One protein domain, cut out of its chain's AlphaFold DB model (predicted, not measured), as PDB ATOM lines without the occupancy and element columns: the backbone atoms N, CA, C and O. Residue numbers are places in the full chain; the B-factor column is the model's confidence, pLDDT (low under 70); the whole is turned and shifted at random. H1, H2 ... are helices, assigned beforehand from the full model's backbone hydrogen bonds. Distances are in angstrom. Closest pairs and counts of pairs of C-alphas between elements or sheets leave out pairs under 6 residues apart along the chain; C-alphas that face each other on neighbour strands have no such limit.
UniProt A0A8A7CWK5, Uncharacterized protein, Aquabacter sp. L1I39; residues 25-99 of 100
ATOM      1  N   LEU A  25     -70.770   8.728  96.486       93.69
ATOM      2  CA  LEU A  25     -71.162   7.685  95.543       93.69
ATOM      3  C   LEU A  25     -71.409   6.379  96.282       93.69
ATOM      4  O   LEU A  25     -70.670   6.014  97.199       93.69
ATOM      5  N   ASP A  26     -72.395   5.630  95.804       93.44
ATOM      6  CA  ASP A  26     -72.523   4.227  96.156       93.44
ATOM      7  C   ASP A  26     -71.293   3.449  95.684       93.44
ATOM      8  O   ASP A  26     -70.784   3.655  94.579       93.44
ATOM      9  N   LYS A  27     -70.835   2.499  96.504       91.25
ATOM     10  CA  LYS A  27     -69.622   1.728  96.209       91.25
ATOM     11  C   LYS A  27     -69.658   1.018  94.839       91.25
ATOM     12  O   LYS A  27     -68.667   1.135  94.124       91.25
ATOM     13  N   PRO A  28     -70.762   0.367  94.413       93.62
ATOM     14  CA  PRO A  28     -70.861  -0.191  93.062       93.62
ATOM     15  C   PRO A  28     -70.685   0.853  91.950       93.62
ATOM     16  O   PRO A  28     -69.992   0.600  90.972       93.62
ATOM     17  N   VAL A  29     -71.242   2.057  92.120       95.25
ATOM     18  CA  VAL A  29     -71.102   3.147  91.140       95.25
ATOM     19  C   VAL A  29     -69.649   3.614  91.062       95.25
ATOM     20  O   VAL A  29     -69.114   3.761  89.967       95.25
ATOM     21  N   ALA A  30     -68.988   3.790  92.209       94.31
ATOM     22  CA  ALA A  30     -67.579   4.175  92.256       94.31
ATOM     23  C   ALA A  30     -66.665   3.144  91.565       94.31
ATOM     24  O   ALA A  30     -65.751   3.534  90.841       94.31
ATOM     25  N   VAL A  31     -66.940   1.844  91.733       93.56
ATOM     26  CA  VAL A  31     -66.210   0.756  91.055       93.56
ATOM     27  C   VAL A  31     -66.420   0.804  89.539       93.56
ATOM     28  O   VAL A  31     -65.447   0.774  88.789       93.56
ATOM     29  N   VAL A  32     -67.667   0.932  89.073       94.81
ATOM     30  CA  VAL A  32     -67.973   0.994  87.633       94.81
ATOM     31  C   VAL A  32     -67.354   2.231  86.979       94.81
ATOM     32  O   VAL A  32     -66.804   2.132  85.884       94.81
ATOM     33  N   LEU A  33     -67.407   3.389  87.644       95.00
ATOM     34  CA  LEU A  33     -66.781   4.618  87.150       95.00
ATOM     35  C   LEU A  33     -65.258   4.497  87.090       95.00
ATOM     36  O   LEU A  33     -64.657   4.921  86.105       95.00
ATOM     37  N   LEU A  34     -64.633   3.902  88.109       93.44
ATOM     38  CA  LEU A  34     -63.194   3.660  88.111       93.44
ATOM     39  C   LEU A  34     -62.775   2.762  86.939       93.44
ATOM     40  O   LEU A  34     -61.827   3.094  86.229       93.44
ATOM     41  N   ASP A  35     -63.496   1.664  86.715       92.12
ATOM     42  CA  ASP A  35     -63.265   0.744  85.598       92.12
ATOM     43  C   ASP A  35     -63.461   1.416  84.228       92.12
ATOM     44  O   ASP A  35     -62.637   1.256  83.327       92.12
ATOM     45  N   LEU A  36     -64.520   2.215  84.069       92.38
ATOM     46  CA  LEU A  36     -64.757   2.981  82.846       92.38
ATOM     47  C   LEU A  36     -63.594   3.938  82.551       92.38
ATOM     48  O   LEU A  36     -63.072   3.950  81.437       92.38
ATOM     49  N   LEU A  37     -63.169   4.713  83.553       92.25
ATOM     50  CA  LEU A  37     -62.053   5.647  83.416       92.25
ATOM     51  C   LEU A  37     -60.737   4.916  83.128       92.25
ATOM     52  O   LEU A  37     -59.949   5.388  82.315       92.25
ATOM     53  N   ALA A  38     -60.498   3.756  83.745       90.00
ATOM     54  CA  ALA A  38     -59.319   2.942  83.461       90.00
ATOM     55  C   ALA A  38     -59.267   2.494  81.994       90.00
ATOM     56  O   ALA A  38     -58.265   2.741  81.326       90.00
ATOM     57  N   ARG A  39     -60.365   1.943  81.463       88.12
ATOM     58  CA  ARG A  39     -60.441   1.492  80.062       88.12
ATOM     59  C   ARG A  39     -60.270   2.631  79.062       88.12
ATOM     60  O   ARG A  39     -59.550   2.481  78.080       88.12
ATOM     61  N   ILE A  40     -60.879   3.785  79.337       87.31
ATOM     62  CA  ILE A  40     -60.719   4.978  78.494       87.31
ATOM     63  C   ILE A  40     -59.248   5.428  78.454       87.31
ATOM     64  O   ILE A  40     -58.794   5.937  77.434       87.31
ATOM     65  N   MET A  41     -58.495   5.244  79.540       85.69
ATOM     66  CA  MET A  41     -57.163   5.833  79.690       85.69
ATOM     67  C   MET A  41     -56.001   4.883  79.355       85.69
ATOM     68  O   MET A  41     -54.959   5.373  78.925       85.69
ATOM     69  N   ASP A  42     -56.150   3.564  79.505       81.06
ATOM     70  CA  ASP A  42     -55.046   2.608  79.297       81.06
ATOM     71  C   ASP A  42     -54.954   2.065  77.851       81.06
ATOM     72  O   ASP A  42     -53.852   1.868  77.336       81.06
ATOM     73  N   GLU A  43     -56.070   1.865  77.139       63.91
ATOM     74  CA  GLU A  43     -56.094   1.150  75.841       63.91
ATOM     75  C   GLU A  43     -55.996   2.078  74.615       63.91
ATOM     76  O   GLU A  43     -56.814   2.029  73.698       63.91
ATOM     77  N   GLY A  44     -55.030   3.003  74.596       63.00
ATOM     78  CA  GLY A  44     -54.872   3.973  73.492       63.00
ATOM     79  C   GLY A  44     -56.001   5.014  73.383       63.00
ATOM     80  O   GLY A  44     -55.882   5.981  72.628       63.00
ATOM     81  N   GLY A  45     -57.054   4.868  74.190       73.69
ATOM     82  CA  GLY A  45     -58.145   5.825  74.328       73.69
ATOM     83  C   GLY A  45     -57.706   7.148  74.953       73.69
ATOM     84  O   GLY A  45     -58.340   8.160  74.692       73.69
ATOM     85  N   ALA A  46     -56.591   7.196  75.692       76.94
ATOM     86  CA  ALA A  46     -56.079   8.453  76.237       76.94
ATOM     87  C   ALA A  46     -55.689   9.456  75.145       76.94
ATOM     88  O   ALA A  46     -55.915  10.649  75.322       76.94
ATOM     89  N   GLU A  47     -55.126   8.996  74.026       78.12
ATOM     90  CA  GLU A  47     -54.769   9.888  72.917       78.12
ATOM     91  C   GLU A  47     -56.026  10.374  72.190       78.12
ATOM     92  O   GLU A  47     -56.197  11.567  71.980       78.12
ATOM     93  N   GLN A  48     -56.979   9.474  71.945       82.88
ATOM     94  CA  GLN A  48     -58.279   9.829  71.364       82.88
ATOM     95  C   GLN A  48     -59.058  10.791  72.269       82.88
ATOM     96  O   GLN A  48     -59.716  11.711  71.794       82.88
ATOM     97  N   LEU A  49     -58.973  10.608  73.587       83.62
ATOM     98  CA  LEU A  49     -59.577  11.510  74.553       83.62
ATOM     99  C   LEU A  49     -58.872  12.871  74.537       83.62
ATOM    100  O   LEU A  49     -59.556  13.880  74.614       83.62
ATOM    101  N   ARG A  50     -57.540  12.935  74.385       82.94
ATOM    102  CA  ARG A  50     -56.830  14.215  74.183       82.94
ATOM    103  C   ARG A  50     -57.292  14.934  72.923       82.94
ATOM    104  O   ARG A  50     -57.411  16.149  72.968       82.94
ATOM    105  N   ASP A  51     -57.577  14.204  71.849       84.88
ATOM    106  CA  ASP A  51     -58.074  14.797  70.603       84.88
ATOM    107  C   ASP A  51     -59.489  15.384  70.753       84.88
ATOM    108  O   ASP A  51     -59.854  16.318  70.040       84.88
ATOM    109  N   VAL A  52     -60.290  14.845  71.678       86.50
ATOM    110  CA  VAL A  52     -61.644  15.337  71.994       86.50
ATOM    111  C   VAL A  52     -61.620  16.459  73.037       86.50
ATOM    112  O   VAL A  52     -62.492  17.326  73.028       86.50
ATOM    113  N   LEU A  53     -60.652  16.448  73.953       87.50
ATOM    114  CA  LEU A  53     -60.532  17.444  75.011       87.50
ATOM    115  C   LEU A  53     -59.820  18.697  74.497       87.50
ATOM    116  O   LEU A  53     -58.626  18.690  74.209       87.50
ATOM    117  N   GLU A  54     -60.554  19.804  74.441       85.81
ATOM    118  CA  GLU A  54     -60.048  21.074  73.912       85.81
ATOM    119  C   GLU A  54     -59.002  21.723  74.831       85.81
ATOM    120  O   GLU A  54     -58.140  22.471  74.357       85.81
ATOM    121  N   HIS A  55     -59.055  21.446  76.142       90.88
ATOM    122  CA  HIS A  55     -58.177  22.071  77.122       90.88
ATOM    123  C   HIS A  55     -57.324  21.042  77.899       90.88
ATOM    124  O   HIS A  55     -57.854  20.086  78.469       90.88
ATOM    125  N   PRO A  56     -55.996  21.247  78.048       85.69
ATOM    126  CA  PRO A  56     -55.122  20.317  78.781       85.69
ATOM    127  C   PRO A  56     -55.517  20.077  80.250       85.69
ATOM    128  O   PRO A  56     -55.192  19.036  80.833       85.69
ATOM    129  N   ALA A  57     -56.212  21.040  80.864       91.94
ATOM    130  CA  ALA A  57     -56.724  20.894  82.226       91.94
ATOM    131  C   ALA A  57     -57.790  19.795  82.337       91.94
ATOM    132  O   ALA A  57     -57.858  19.141  83.376       91.94
ATOM    133  N   ASP A  58     -58.555  19.530  81.277       91.75
ATOM    134  CA  ASP A  58     -59.635  18.540  81.299       91.75
ATOM    135  C   ASP A  58     -59.062  17.135  81.482       91.75
ATOM    136  O   ASP A  58     -59.518  16.362  82.324       91.75
ATOM    137  N   MET A  59     -57.968  16.835  80.775       90.19
ATOM    138  CA  MET A  59     -57.245  15.575  80.939       90.19
ATOM    139  C   MET A  59     -56.734  15.431  82.378       90.19
ATOM    140  O   MET A  59     -56.868  14.375  82.994       90.19
ATOM    141  N   SER A  60     -56.196  16.511  82.949       90.81
ATOM    142  CA  SER A  60     -55.724  16.517  84.340       90.81
ATOM    143  C   SER A  60     -56.865  16.298  85.341       90.81
ATOM    144  O   SER A  60     -56.688  15.576  86.326       90.81
ATOM    145  N   ALA A  61     -58.049  16.859  85.081       92.62
ATOM    146  CA  ALA A  61     -59.242  16.639  85.894       92.62
ATOM    147  C   ALA A  61     -59.693  15.169  85.850       92.62
ATOM    148  O   ALA A  61     -59.952  14.577  86.899       92.62
ATOM    149  N   VAL A  62     -59.692  14.546  84.667       92.75
ATOM    150  CA  VAL A  62     -60.017  13.119  84.489       92.75
ATOM    151  C   VAL A  62     -59.025  12.223  85.245       92.75
ATOM    152  O   VAL A  62     -59.442  11.332  85.991       92.75
ATOM    153  N   TRP A  63     -57.718  12.492  85.136       91.44
ATOM    154  CA  TRP A  63     -56.685  11.782  85.909       91.44
ATOM    155  C   TRP A  63     -56.870  11.932  87.422       91.44
ATOM    156  O   TRP A  63     -56.743  10.952  88.167       91.44
ATOM    157  N   THR A  64     -57.192  13.143  87.878       93.44
ATOM    158  CA  THR A  64     -57.425  13.439  89.297       93.44
ATOM    159  C   THR A  64     -58.638  12.670  89.817       93.44
ATOM    160  O   THR A  64     -58.545  12.024  90.863       93.44
ATOM    161  N   LEU A  65     -59.738  12.641  89.059       93.62
ATOM    162  CA  LEU A  65     -60.933  11.873  89.409       93.62
ATOM    163  C   LEU A  65     -60.649  10.366  89.473       93.62
ATOM    164  O   LEU A  65     -61.006   9.724  90.462       93.62
ATOM    165  N   LYS A  66     -59.958   9.800  88.472       92.50
ATOM    166  CA  LYS A  66     -59.548   8.381  88.477       92.50
ATOM    167  C   LYS A  66     -58.715   8.043  89.712       92.50
ATOM    168  O   LYS A  66     -58.926   7.005  90.334       92.50
ATOM    169  N   THR A  67     -57.786   8.923  90.077       91.44
ATOM    170  CA  THR A  67     -56.911   8.732  91.241       91.44
ATOM    171  C   THR A  67     -57.713   8.773  92.539       91.44
ATOM    172  O   THR A  67     -57.595   7.859  93.353       91.44
ATOM    173  N   ALA A  68     -58.587   9.772  92.705       92.12
ATOM    174  CA  ALA A  68     -59.450   9.893  93.876       92.12
ATOM    175  C   ALA A  68     -60.371   8.671  94.038       92.12
ATOM    176  O   ALA A  68     -60.474   8.116  95.133       92.12
ATOM    177  N   LEU A  69     -60.980   8.199  92.943       92.25
ATOM    178  CA  LEU A  69     -61.801   6.986  92.940       92.25
ATOM    179  C   LEU A  69     -60.979   5.739  93.284       92.25
ATOM    180  O   LEU A  69     -61.418   4.941  94.106       92.25
ATOM    181  N   GLY A  70     -59.779   5.585  92.719       89.88
ATOM    182  CA  GLY A  70     -58.886   4.464  93.028       89.88
ATOM    183  C   GLY A  70     -58.505   4.407  94.510       89.88
ATOM    184  O   GLY A  70     -58.554   3.342  95.129       89.88
ATOM    185  N   SER A  71     -58.200   5.561  95.108       88.62
ATOM    186  CA  SER A  71     -57.950   5.663  96.549       88.62
ATOM    187  C   SER A  71     -59.201   5.359  97.382       88.62
ATOM    188  O   SER A  71     -59.098   4.654  98.383       88.62
ATOM    189  N   ALA A  72     -60.377   5.844  96.970       87.88
ATOM    190  CA  ALA A  72     -61.632   5.680  97.710       87.88
ATOM    191  C   ALA A  72     -62.213   4.257  97.638       87.88
ATOM    192  O   ALA A  72     -62.706   3.736  98.639       87.88
ATOM    193  N   VAL A  73     -62.137   3.604  96.474       85.81
ATOM    194  CA  VAL A  73     -62.519   2.191  96.304       85.81
ATOM    195  C   VAL A  73     -61.611   1.292  97.151       85.81
ATOM    196  O   VAL A  73     -62.054   0.236  97.609       85.81
ATOM    197  N   GLY A  74     -60.394   1.772  97.441       74.25
ATOM    198  CA  GLY A  74     -59.464   1.161  98.373       74.25
ATOM    199  C   GLY A  74     -58.951  -0.143  97.803       74.25
ATOM    200  O   GLY A  74     -59.270  -1.188  98.347       74.25
ATOM    201  N   VAL A  75     -58.218  -0.067  96.691       55.34
ATOM    202  CA  VAL A  75     -57.642  -1.208  95.966       55.34
ATOM    203  C   VAL A  75     -56.539  -1.878  96.812       55.34
ATOM    204  O   VAL A  75     -55.406  -1.397  96.791       55.34
ATOM    205  N   PRO A  76     -56.738  -3.024  97.498       54.03
ATOM    206  CA  PRO A  76     -55.804  -4.105  97.267       54.03
ATOM    207  C   PRO A  76     -56.100  -4.590  95.848       54.03
ATOM    208  O   PRO A  76     -57.260  -4.621  95.441       54.03
ATOM    209  N   MET A  77     -55.083  -4.942  95.070       54.41
ATOM    210  CA  MET A  77     -55.312  -5.685  93.835       54.41
ATOM    211  C   MET A  77     -56.029  -6.980  94.225       54.41
ATOM    212  O   MET A  77     -55.396  -7.941  94.664       54.41
ATOM    213  N   ALA A  78     -57.361  -6.959  94.193       55.28
ATOM    214  CA  ALA A  78     -58.165  -8.138  94.395       55.28
ATOM    215  C   ALA A  78     -57.705  -9.104  93.315       55.28
ATOM    216  O   ALA A  78     -57.576  -8.717  92.153       55.28
ATOM    217  N   GLN A  79     -57.442 -10.348  93.700       59.94
ATOM    218  CA  GLN A  79     -57.160 -11.401  92.729       59.94
ATOM    219  C   GLN A  79     -58.308 -11.539  91.701       59.94
ATOM    220  O   GLN A  79     -58.067 -12.099  90.642       59.94
ATOM    221  N   ASP A  80     -59.471 -10.912  91.961       76.06
ATOM    222  CA  ASP A  80     -60.647 -10.829  91.092       76.06
ATOM    223  C   ASP A  80     -61.229  -9.394  90.958       76.06
ATOM    224  O   ASP A  80     -62.401  -9.157  91.262       76.06
ATOM    225  N   TYR A  81     -60.443  -8.395  90.529       84.25
ATOM    226  CA  TYR A  81     -61.002  -7.056  90.225       84.25
ATOM    227  C   TYR A  81     -62.105  -7.119  89.153       84.25
ATOM    228  O   TYR A  81     -63.123  -6.443  89.279       84.25
ATOM    229  N   ASP A  82     -61.950  -7.986  88.154       87.56
ATOM    230  CA  ASP A  82     -62.941  -8.158  87.089       87.56
ATOM    231  C   ASP A  82     -64.285  -8.671  87.634       87.56
ATOM    232  O   ASP A  82     -65.338  -8.139  87.286       87.56
ATOM    233  N   ALA A  83     -64.264  -9.623  88.575       89.38
ATOM    234  CA  ALA A  83     -65.490 -10.107  89.216       89.38
ATOM    235  C   ALA A  83     -66.175  -9.007  90.039       89.38
ATOM    236  O   ALA A  83     -67.403  -8.906  90.044       89.38
ATOM    237  N   LEU A  84     -65.386  -8.152  90.702       89.88
ATOM    238  CA  LEU A  84     -65.910  -7.001  91.436       89.88
ATOM    239  C   LEU A  84     -66.603  -6.003  90.497       89.88
ATOM    240  O   LEU A  84     -67.652  -5.458  90.845       89.88
ATOM    241  N   VAL A  85     -66.029  -5.756  89.315       93.00
ATOM    242  CA  VAL A  85     -66.629  -4.887  88.296       93.00
ATOM    243  C   VAL A  85     -67.941  -5.476  87.783       93.00
ATOM    244  O   VAL A  85     -68.931  -4.746  87.687       93.00
ATOM    245  N   ASP A  86     -67.979  -6.773  87.485       94.38
ATOM    246  CA  ASP A  86     -69.187  -7.431  86.984       94.38
ATOM    247  C   ASP A  86     -70.323  -7.410  88.014       94.38
ATOM    248  O   ASP A  86     -71.440  -6.994  87.691       94.38
ATOM    249  N   GLU A  87     -70.035  -7.745  89.276       94.00
ATOM    250  CA  GLU A  87     -71.015  -7.646  90.364       94.00
ATOM    251  C   GLU A  87     -71.511  -6.203  90.538       94.00
ATOM    252  O   GLU A  87     -72.717  -5.951  90.641       94.00
ATOM    253  N   ALA A  88     -70.595  -5.230  90.511       94.56
ATOM    254  CA  ALA A  88     -70.949  -3.823  90.619       94.56
ATOM    255  C   ALA A  88     -71.875  -3.370  89.477       94.56
ATOM    256  O   ALA A  88     -72.858  -2.672  89.738       94.56
ATOM    257  N   ARG A  89     -71.622  -3.797  88.232       96.50
ATOM    258  CA  ARG A  89     -72.493  -3.497  87.081       96.50
ATOM    259  C   ARG A  89     -73.891  -4.081  87.267       96.50
ATOM    260  O   ARG A  89     -74.865  -3.355  87.072       96.50
ATOM    261  N   THR A  90     -74.007  -5.340  87.691       97.19
ATOM    262  CA  THR A  90     -75.310  -5.964  87.980       97.19
ATOM    263  C   THR A  90     -76.083  -5.187  89.049       97.19
ATOM    264  O   THR A  90     -77.281  -4.927  88.894       97.19
ATOM    265  N   LEU A  91     -75.409  -4.761  90.120       95.94
ATOM    266  CA  LEU A  91     -76.028  -3.968  91.183       95.94
ATOM    267  C   LEU A  91     -76.469  -2.577  90.706       95.94
ATOM    268  O   LEU A  91     -77.523  -2.105  91.120       95.94
ATOM    269  N   VAL A  92     -75.691  -1.915  89.847       95.38
ATOM    270  CA  VAL A  92     -76.073  -0.607  89.289       95.38
ATOM    271  C   VAL A  92     -77.299  -0.738  88.383       95.38
ATOM    272  O   VAL A  92     -78.249   0.022  88.552       95.38
ATOM    273  N   VAL A  93     -77.318  -1.716  87.473       96.19
ATOM    274  CA  VAL A  93     -78.441  -1.920  86.538       96.19
ATOM    275  C   VAL A  93     -79.725  -2.289  87.276       96.19
ATOM    276  O   VAL A  93     -80.744  -1.638  87.077       96.19
ATOM    277  N   SER A  94     -79.669  -3.259  88.193       94.25
ATOM    278  CA  SER A  94     -80.858  -3.681  88.955       94.25
ATOM    279  C   SER A  94     -81.499  -2.547  89.762       94.25
ATOM    280  O   SER A  94     -82.712  -2.526  89.946       94.25
ATOM    281  N   ARG A  95     -80.706  -1.576  90.233       91.31
ATOM    282  CA  ARG A  95     -81.225  -0.390  90.932       91.31
ATOM    283  C   ARG A  95     -81.904   0.603  89.998       91.31
ATOM    284  O   ARG A  95     -82.871   1.220  90.423       91.31
ATOM    285  N   LEU A  96     -81.395   0.766  88.776       87.94
ATOM    286  CA  LEU A  96     -82.038   1.605  87.764       87.94
ATOM    287  C   LEU A  96     -83.398   1.019  87.383       87.94
ATOM    288  O   LEU A  96     -84.397   1.719  87.449       87.94
ATOM    289  N   GLU A  97     -83.448  -0.286  87.110       88.25
ATOM    290  CA  GLU A  97     -84.691  -0.988  86.762       88.25
ATOM    291  C   GLU A  97     -85.726  -0.988  87.898       88.25
ATOM    292  O   GLU A  97     -86.921  -1.037  87.639       88.25
ATOM    293  N   ALA A  98     -85.289  -0.947  89.161       79.44
ATOM    294  CA  ALA A  98     -86.185  -0.861  90.316       79.44
ATOM    295  C   ALA A  98     -86.684   0.566  90.612       79.44
ATOM    296  O   ALA A  98     -87.561   0.735  91.463       79.44
ATOM    297  N   ALA A  99     -86.082   1.582  89.988       75.38
ATOM    298  CA  ALA A  99     -86.464   2.983  90.132       75.38
ATOM    299  C   ALA A  99     -87.436   3.463  89.032       75.38
ATOM    300  O   ALA A  99     -88.034   4.527  89.207       75.38
TER     301      ALA A  99
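This is residues 25 to 99 of the 100 residues of an uncharacterized protein of Aquabacter sp. L1I39 (UniProt A0A8A7CWK5). You are looking at a V of two helices, H1 and H3, which run opposite ways and come together where H1 begins and H3 ends, with the short helix H2 bridging the open end of the V. The fourth helix, H4, packs across the first part of H1 on the side away from H3, and its last residues, 93 to 97, stick out with residues 98 and 99 as an arm. The printed part has 75 residues with four named helices, H1, H2, H3 and H4 in that order along the chain, and no named strand, so the class is all helix. The whole is only just loose, close to compact, with a radius of gyration of the C-alphas of 13.8 A and spans of 37 by 31 by 20 A.

Go along from Leu 25 and find C-alpha 27 at (-69.622, 1.728, 96.209), where H1 begins; it runs over residues 27 to 42, 22.3 A from first to last C-alpha. H2 follows at residues 45 to 52, 10.4 A long. Find C-alpha 56 at (-55.122, 20.317, 78.781), where H3 begins; it is the longest helix by residues, 56 to 73, and measures 26.3 A. H4 takes residues 81 to 97, 24.7 A, and ends at C-alpha 97, (-84.691, -0.988, 86.762).

Begin with H1, the hub, which touches the three other helices. At Leu 34 and Lys 66 you find the closest C-alphas of H1 and H3, 6.0 A apart; these helices touch at a steep tilt of 43 degrees, opposite ways. Near the first residues of H1, look at Pro 28 and Ala 88, the closest C-alphas of H1 and H4, 4.4 A apart; these two touch at a steep tilt of 58 degrees, opposite ways. H1 and H2 only just touch, with 3 pairs of C-alphas within 8 A, and only at the corner by their link; residues 39 to 40 of H1 alone take part, the closest C-alphas are those of Ile 40 and Ala 46, 6.2 A apart, and the lines are about perpendicular at 82 degrees. H2 and H3 also only just touch, with 3 such pairs and only at the corner, through residues 56 to 59 of H3 alone; the closest C-alphas are those of Arg 50 and Met 59, 6.9 A apart, at a steep tilt of 39 degrees, opposite ways. H4 is apart from H2 and from H3. In H1, H2, H3 and H4 every O i to N i+4 pair is within hydrogen-bond range.

The two C-alphas farthest apart are those of Pro 56 and Ala 98, 39.3 A. Residues 51 to 57, 75 to 80 and 93 to 99 stand free; without them the body spans 31 by 19 by 16 A. The links H1 to H2 and H2 to H3 are tight, H3 to H4 is short with 7 residues, and the printed part has no cut. The mean pLDDT of the printed part is 86.4, and this model is under 70 at residues 43 to 44 and 75 to 79.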